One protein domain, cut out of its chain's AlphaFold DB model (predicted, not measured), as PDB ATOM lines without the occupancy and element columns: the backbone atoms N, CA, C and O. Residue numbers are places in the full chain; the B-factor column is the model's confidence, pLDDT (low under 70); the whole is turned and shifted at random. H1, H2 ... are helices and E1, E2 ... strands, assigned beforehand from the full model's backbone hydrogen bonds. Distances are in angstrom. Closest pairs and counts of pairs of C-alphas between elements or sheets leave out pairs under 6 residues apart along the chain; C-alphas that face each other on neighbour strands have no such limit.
ATOM      1  N   ALA A   2      -4.095  45.566  38.880       89.56
ATOM      2  CA  ALA A   2      -3.451  45.066  37.659       89.56
ATOM      3  C   ALA A   2      -4.112  43.800  37.081       89.56
ATOM      4  O   ALA A   2      -4.363  43.760  35.884       89.56
ATOM      5  N   ASP A   3      -4.469  42.831  37.929       91.69
ATOM      6  CA  ASP A   3      -5.122  41.577  37.522       91.69
ATOM      7  C   ASP A   3      -6.434  41.806  36.748       91.69
ATOM      8  O   ASP A   3      -6.575  41.378  35.608       91.69
ATOM      9  N   GLY A   4      -7.339  42.632  37.285       94.44
ATOM     10  CA  GLY A   4      -8.587  42.977  36.591       94.44
ATOM     11  C   GLY A   4      -8.371  43.694  35.254       94.44
ATOM     12  O   GLY A   4      -9.117  43.463  34.304       94.44
ATOM     13  N   TYR A   5      -7.330  44.528  35.145       93.88
ATOM     14  CA  TYR A   5      -6.953  45.121  33.860       93.88
ATOM     15  C   TYR A   5      -6.400  44.072  32.894       93.88
ATOM     16  O   TYR A   5      -6.772  44.095  31.727       93.88
ATOM     17  N   ALA A   6      -5.566  43.139  33.357       94.25
ATOM     18  CA  ALA A   6      -5.054  42.056  32.526       94.25
ATOM     19  C   ALA A   6      -6.198  41.188  31.982       94.25
ATOM     20  O   ALA A   6      -6.270  40.985  30.772       94.25
ATOM     21  N   THR A   7      -7.147  40.771  32.827       95.12
ATOM     22  CA  THR A   7      -8.339  40.031  32.383       95.12
ATOM     23  C   THR A   7      -9.158  40.832  31.372       95.12
ATOM     24  O   THR A   7      -9.516  40.304  30.322       95.12
ATOM     25  N   ALA A   8      -9.418  42.116  31.639       95.06
ATOM     26  CA  ALA A   8     -10.166  42.965  30.714       95.06
ATOM     27  C   ALA A   8      -9.452  43.113  29.359       95.06
ATOM     28  O   ALA A   8     -10.086  43.002  28.313       95.06
ATOM     29  N   PHE A   9      -8.131  43.311  29.361       95.06
ATOM     30  CA  PHE A   9      -7.341  43.446  28.137       95.06
ATOM     31  C   PHE A   9      -7.222  42.143  27.338       95.06
ATOM     32  O   PHE A   9      -7.068  42.222  26.127       95.06
ATOM     33  N   MET A  10      -7.336  40.971  27.976       93.62
ATOM     34  CA  MET A  10      -7.384  39.677  27.277       93.62
ATOM     35  C   MET A  10      -8.717  39.434  26.556       93.62
ATOM     36  O   MET A  10      -8.757  38.695  25.578       93.62
ATOM     37  N   VAL A  11      -9.806  40.049  27.027       95.56
ATOM     38  CA  VAL A  11     -11.134  39.957  26.392       95.56
ATOM     39  C   VAL A  11     -11.296  40.980  25.261       95.56
ATOM     40  O   VAL A  11     -12.081  40.775  24.339       95.56
ATOM     41  N   MET A  12     -10.575  42.099  25.325       92.94
ATOM     42  CA  MET A  12     -10.675  43.188  24.354       92.94
ATOM     43  C   MET A  12      -9.728  43.015  23.164       92.94
ATOM     44  O   MET A  12      -8.586  42.588  23.313       92.94
ATOM     45  N   ASP A  13     -10.157  43.490  21.991       93.75
ATOM     46  CA  ASP A  13      -9.272  43.632  20.832       93.75
ATOM     47  C   ASP A  13      -8.073  44.538  21.150       93.75
ATOM     48  O   ASP A  13      -8.211  45.575  21.812       93.75
ATOM     49  N   ILE A  14      -6.898  44.201  20.610       94.06
ATOM     50  CA  ILE A  14      -5.652  44.933  20.882       94.06
ATOM     51  C   ILE A  14      -5.745  46.424  20.515       94.06
ATOM     52  O   ILE A  14      -5.250  47.280  21.249       94.06
ATOM     53  N   GLU A  15      -6.444  46.765  19.431       93.62
ATOM     54  CA  GLU A  15      -6.641  48.152  18.994       93.62
ATOM     55  C   GLU A  15      -7.470  48.957  20.006       93.62
ATOM     56  O   GLU A  15      -7.118  50.090  20.353       93.62
ATOM     57  N   LYS A  16      -8.532  48.344  20.548       94.88
ATOM     58  CA  LYS A  16      -9.376  48.937  21.597       94.88
ATOM     59  C   LYS A  16      -8.592  49.095  22.896       94.88
ATOM     60  O   LYS A  16      -8.668  50.147  23.532       94.88
ATOM     61  N   SER A  17      -7.793  48.093  23.258       94.81
ATOM     62  CA  SER A  17      -6.903  48.125  24.422       94.81
ATOM     63  C   SER A  17      -5.906  49.284  24.343       94.81
ATOM     64  O   SER A  17      -5.784  50.063  25.290       94.81
ATOM     65  N   ILE A  18      -5.257  49.481  23.191       93.44
ATOM     66  CA  ILE A  18      -4.328  50.600  22.968       93.44
ATOM     67  C   ILE A  18      -5.053  51.952  23.040       93.44
ATOM     68  O   ILE A  18      -4.552  52.885  23.674       93.44
ATOM     69  N   ALA A  19      -6.232  52.081  22.422       94.25
ATOM     70  CA  ALA A  19      -7.021  53.314  22.469       94.25
ATOM     71  C   ALA A  19      -7.448  53.677  23.902       94.25
ATOM     72  O   ALA A  19      -7.343  54.836  24.302       94.25
ATOM     73  N   PHE A  20      -7.854  52.689  24.702       93.00
ATOM     74  CA  PHE A  20      -8.225  52.882  26.103       93.00
ATOM     75  C   PHE A  20      -7.065  53.429  26.946       93.00
ATOM     76  O   PHE A  20      -7.249  54.352  27.743       93.00
ATOM     77  N   ILE A  21      -5.854  52.900  26.750       93.06
ATOM     78  CA  ILE A  21      -4.669  53.302  27.523       93.06
ATOM     79  C   ILE A  21      -4.242  54.737  27.205       93.06
ATOM     80  O   ILE A  21      -3.755  55.431  28.097       93.06
ATOM     81  N   LYS A  22      -4.467  55.229  25.976       88.75
ATOM     82  CA  LYS A  22      -4.167  56.629  25.612       88.75
ATOM     83  C   LYS A  22      -4.882  57.640  26.519       88.75
ATOM     84  O   LYS A  22      -4.323  58.697  26.788       88.75
ATOM     85  N   ASN A  23      -6.055  57.284  27.043       88.56
ATOM     86  CA  ASN A  23      -6.840  58.120  27.959       88.56
ATOM     87  C   ASN A  23      -6.530  57.861  29.449       88.56
ATOM     88  O   ASN A  23      -7.180  58.424  30.327       88.56
ATOM     89  N   LYS A  24      -5.554  56.998  29.759       88.06
ATOM     90  CA  LYS A  24      -5.172  56.592  31.120       88.06
ATOM     91  C   LYS A  24      -3.656  56.778  31.317       88.06
ATOM     92  O   LYS A  24      -2.922  55.790  31.373       88.06
ATOM     93  N   PRO A  25      -3.165  58.024  31.463       81.31
ATOM     94  CA  PRO A  25      -1.726  58.321  31.489       81.31
ATOM     95  C   PRO A  25      -0.965  57.700  32.675       81.31
ATOM     96  O   PRO A  25       0.258  57.595  32.627       81.31
ATOM     97  N   ASN A  26      -1.677  57.254  33.716       88.62
ATOM     98  CA  ASN A  26      -1.091  56.672  34.929       88.62
ATOM     99  C   ASN A  26      -0.941  55.142  34.878       88.62
ATOM    100  O   ASN A  26      -0.474  54.550  35.849       88.62
ATOM    101  N   LEU A  27      -1.360  54.486  33.791       90.94
ATOM    102  CA  LEU A  27      -1.192  53.042  33.639       90.94
ATOM    103  C   LEU A  27       0.150  52.725  32.981       90.94
ATOM    104  O   LEU A  27       0.526  53.333  31.982       90.94
ATOM    105  N   TYR A  28       0.840  51.727  33.519       93.06
ATOM    106  CA  TYR A  28       2.031  51.133  32.925       93.06
ATOM    107  C   TYR A  28       1.593  49.842  32.251       93.06
ATOM    108  O   TYR A  28       1.033  48.971  32.916       93.06
ATOM    109  N   VAL A  29       1.777  49.743  30.935       93.31
ATOM    110  CA  VAL A  29       1.280  48.597  30.170       93.31
ATOM    111  C   VAL A  29       2.331  48.115  29.188       93.31
ATOM    112  O   VAL A  29       2.893  48.900  28.420       93.31
ATOM    113  N   PHE A  30       2.516  46.800  29.189       94.69
ATOM    114  CA  PHE A  30       3.279  46.064  28.201       94.69
ATOM    115  C   PHE A  30       2.422  44.907  27.684       94.69
ATOM    116  O   PHE A  30       2.055  44.013  28.443       94.69
ATOM    117  N   PHE A  31       2.068  44.952  26.403       95.19
ATOM    118  CA  PHE A  31       1.352  43.880  25.726       95.19
ATOM    119  C   PHE A  31       2.314  43.032  24.912       95.19
ATOM    120  O   PHE A  31       3.131  43.556  24.154       95.19
ATOM    121  N   ILE A  32       2.129  41.721  25.015       95.31
ATOM    122  CA  ILE A  32       2.689  40.721  24.114       95.31
ATOM    123  C   ILE A  32       1.486  39.992  23.524       95.31
ATOM    124  O   ILE A  32       0.648  39.497  24.273       95.31
ATOM    125  N   TYR A  33       1.359  39.988  22.201       94.12
ATOM    126  CA  TYR A  33       0.185  39.444  21.522       94.12
ATOM    127  C   TYR A  33       0.563  38.786  20.196       94.12
ATOM    128  O   TYR A  33       1.547  39.166  19.561       94.12
ATOM    129  N   ALA A  34      -0.225  37.798  19.779       92.88
ATOM    130  CA  ALA A  34      -0.099  37.189  18.462       92.88
ATOM    131  C   ALA A  34      -0.845  38.039  17.427       92.88
ATOM    132  O   ALA A  34      -2.001  38.413  17.629       92.88
ATOM    133  N   ALA A  35      -0.179  38.364  16.326       90.12
ATOM    134  CA  ALA A  35      -0.806  38.984  15.173       90.12
ATOM    135  C   ALA A  35      -1.515  37.935  14.304       90.12
ATOM    136  O   ALA A  35      -1.333  36.728  14.463       90.12
ATOM    137  N   THR A  36      -2.322  38.406  13.356       91.31
ATOM    138  CA  THR A  36      -3.105  37.563  12.437       91.31
ATOM    139  C   THR A  36      -2.250  36.638  11.571       91.31
ATOM    140  O   THR A  36      -2.737  35.613  11.111       91.31
ATOM    141  N   ASP A  37      -0.986  36.991  11.345       94.12
ATOM    142  CA  ASP A  37      -0.001  36.201  10.600       94.12
ATOM    143  C   ASP A  37       0.749  35.179  11.478       94.12
ATOM    144  O   ASP A  37       1.671  34.517  11.006       94.12
ATOM    145  N   GLY A  38       0.380  35.054  12.757       92.50
ATOM    146  CA  GLY A  38       1.048  34.188  13.729       92.50
ATOM    147  C   GLY A  38       2.331  34.777  14.319       92.50
ATOM    148  O   GLY A  38       2.940  34.147  15.184       92.50
ATOM    149  N   SER A  39       2.748  35.980  13.906       95.88
ATOM    150  CA  SER A  39       3.917  36.644  14.487       95.88
ATOM    151  C   SER A  39       3.620  37.159  15.896       95.88
ATOM    152  O   SER A  39       2.529  37.650  16.190       95.88
ATOM    153  N   VAL A  40       4.607  37.075  16.787       95.69
ATOM    154  CA  VAL A  40       4.507  37.677  18.120       95.69
ATOM    155  C   VAL A  40       4.891  39.146  18.021       95.69
ATOM    156  O   VAL A  40       5.999  39.489  17.609       95.69
ATOM    157  N   LYS A  41       3.977  40.023  18.431       96.12
ATOM    158  CA  LYS A  41       4.181  41.468  18.485       96.12
ATOM    159  C   LYS A  41       4.164  41.959  19.920       96.12
ATOM    160  O   LYS A  41       3.630  41.329  20.832       96.12
ATOM    161  N   GLN A  42       4.781  43.117  20.098       95.25
ATOM    162  CA  GLN A  42       4.929  43.762  21.388       95.25
ATOM    163  C   GLN A  42       4.456  45.208  21.297       95.25
ATOM    164  O   GLN A  42       4.681  45.886  20.295       95.25
ATOM    165  N   TYR A  43       3.808  45.689  22.354       93.62
ATOM    166  CA  TYR A  43       3.427  47.087  22.493       93.62
ATOM    167  C   TYR A  43       3.714  47.568  23.913       93.62
ATOM    168  O   TYR A  43       3.214  46.999  24.880       93.62
ATOM    169  N   LYS A  44       4.481  48.651  24.034       93.50
ATOM    170  CA  LYS A  44       4.737  49.362  25.292       93.50
ATOM    171  C   LYS A  44       4.126  50.753  25.194       93.50
ATOM    172  O   LYS A  44       4.262  51.417  24.165       93.50
ATOM    173  N   ASN A  45       3.471  51.218  26.253       91.19
ATOM    174  CA  ASN A  45       3.057  52.616  26.304       91.19
ATOM    175  C   ASN A  45       4.227  53.517  26.745       91.19
ATOM    176  O   ASN A  45       5.155  53.066  27.414       91.19
ATOM    177  N   LYS A  46       4.161  54.816  26.418       87.00
ATOM    178  CA  LYS A  46       5.224  55.796  26.735       87.00
ATOM    179  C   LYS A  46       5.647  55.773  28.206       87.00
ATOM    180  O   LYS A  46       6.806  56.011  28.523       87.00
ATOM    181  N   LYS A  47       4.692  55.512  29.103       85.75
ATOM    182  CA  LYS A  47       4.941  55.502  30.539       85.75
ATOM    183  C   LYS A  47       5.747  54.278  30.979       85.75
ATOM    184  O   LYS A  47       6.624  54.431  31.819       85.75
ATOM    185  N   PHE A  48       5.504  53.112  30.379       87.06
ATOM    186  CA  PHE A  48       6.316  51.917  30.599       87.06
ATOM    187  C   PHE A  48       7.750  52.104  30.089       87.06
ATOM    188  O   PHE A  48       8.684  51.787  30.809       87.06
ATOM    189  N   THR A  49       7.938  52.712  28.912       83.19
ATOM    190  CA  THR A  49       9.280  53.000  28.364       83.19
ATOM    191  C   THR A  49      10.098  53.950  29.243       83.19
ATOM    192  O   THR A  49      11.315  53.887  29.237       83.19
ATOM    193  N   SER A  50       9.451  54.817  30.025       79.44
ATOM    194  CA  SER A  50      10.130  55.732  30.954       79.44
ATOM    195  C   SER A  50      10.684  55.048  32.218       79.44
ATOM    196  O   SER A  50      11.258  55.745  33.053       79.44
ATOM    197  N   LEU A  51      10.444  53.745  32.409       75.06
ATOM    198  CA  LEU A  51      11.010  52.951  33.507       75.06
ATOM    199  C   LEU A  51      12.285  52.188  33.106       75.06
ATOM    200  O   LEU A  51      12.923  51.618  33.988       75.06
TER     201      LEU A  51
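This is residues 2 to 51 of the 52 residues of an uncharacterized protein of Flavobacterium sp. (UniProt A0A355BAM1). What shape does the printed part make? It is a long antiparallel hairpin of two strands, E1 and E2, with the helix H2 over one face of it, nearer to E1, and the helix H1 on the E1 side, steeply tilted to H2. H3 is a short helical turn just after E2, and contacts between the helices and the hairpin are few. What is it made of, and how large is it? The printed part has 50 residues, with three named helices and two named strands in the order H1, H2, E1, E2, H3; the class is mixed, helices and strands. It is compact, with a radius of gyration of the C-alphas of 11.0 A, and it spans 31 by 22 by 18 A.

Where are the helices? H1 is residues 2 to 11, from C-alpha 2 at (-3.451, 45.066, 37.659), and is 14.6 A long. H2 is residues 14 to 22, 12.7 A long, and H3 is residues 46 to 49, ending with C-alpha 49 at (9.280, 53.000, 28.364). Where are the strands? E1 is residues 30 to 34, beginning with C-alpha 30 at (3.279, 46.064, 28.201), and is 13.6 A long. E2 is residues 40 to 44, 13.7 A long.

How do H1 and H2 stand? They are close but not clearly touching: their closest C-alphas, those of Phe 9 and Ser 17, are 6.0 A apart. They run opposite ways at a steep tilt of 40 degrees. How do E1 and E2 pair? They are a hairpin of antiparallel neighbours, at 160 degrees between their directions. N 31 and O 43, at 2.8 A, and N 33 and O 41, at 3.0 A, are within hydrogen-bond range. What is near the strands? H2 and E1 are near each other, with 6 pairs of C-alphas within 10 A, while H2 is apart from E2 and H1 is apart from both strands. The closest C-alphas of E1 and H3 are those of Phe 30 and Phe 48, 7.0 A apart. What do the helix backbones show? In H1 and H2 every O i to N i+4 pair is within hydrogen-bond range; H3 is too short for such a pair, and its one O i to N i+3 pair is not within range.

How far does it reach? The two C-alphas farthest apart, those of Asn 26 and Asp 37, are 31.8 A apart. Are there cuts or long links? The printed part has no cut and no long link; the link from H2 to E1 is short, and the others are tight. How confident is the model? The mean pLDDT of the printed part is 91.8, and no printed residue is under 70.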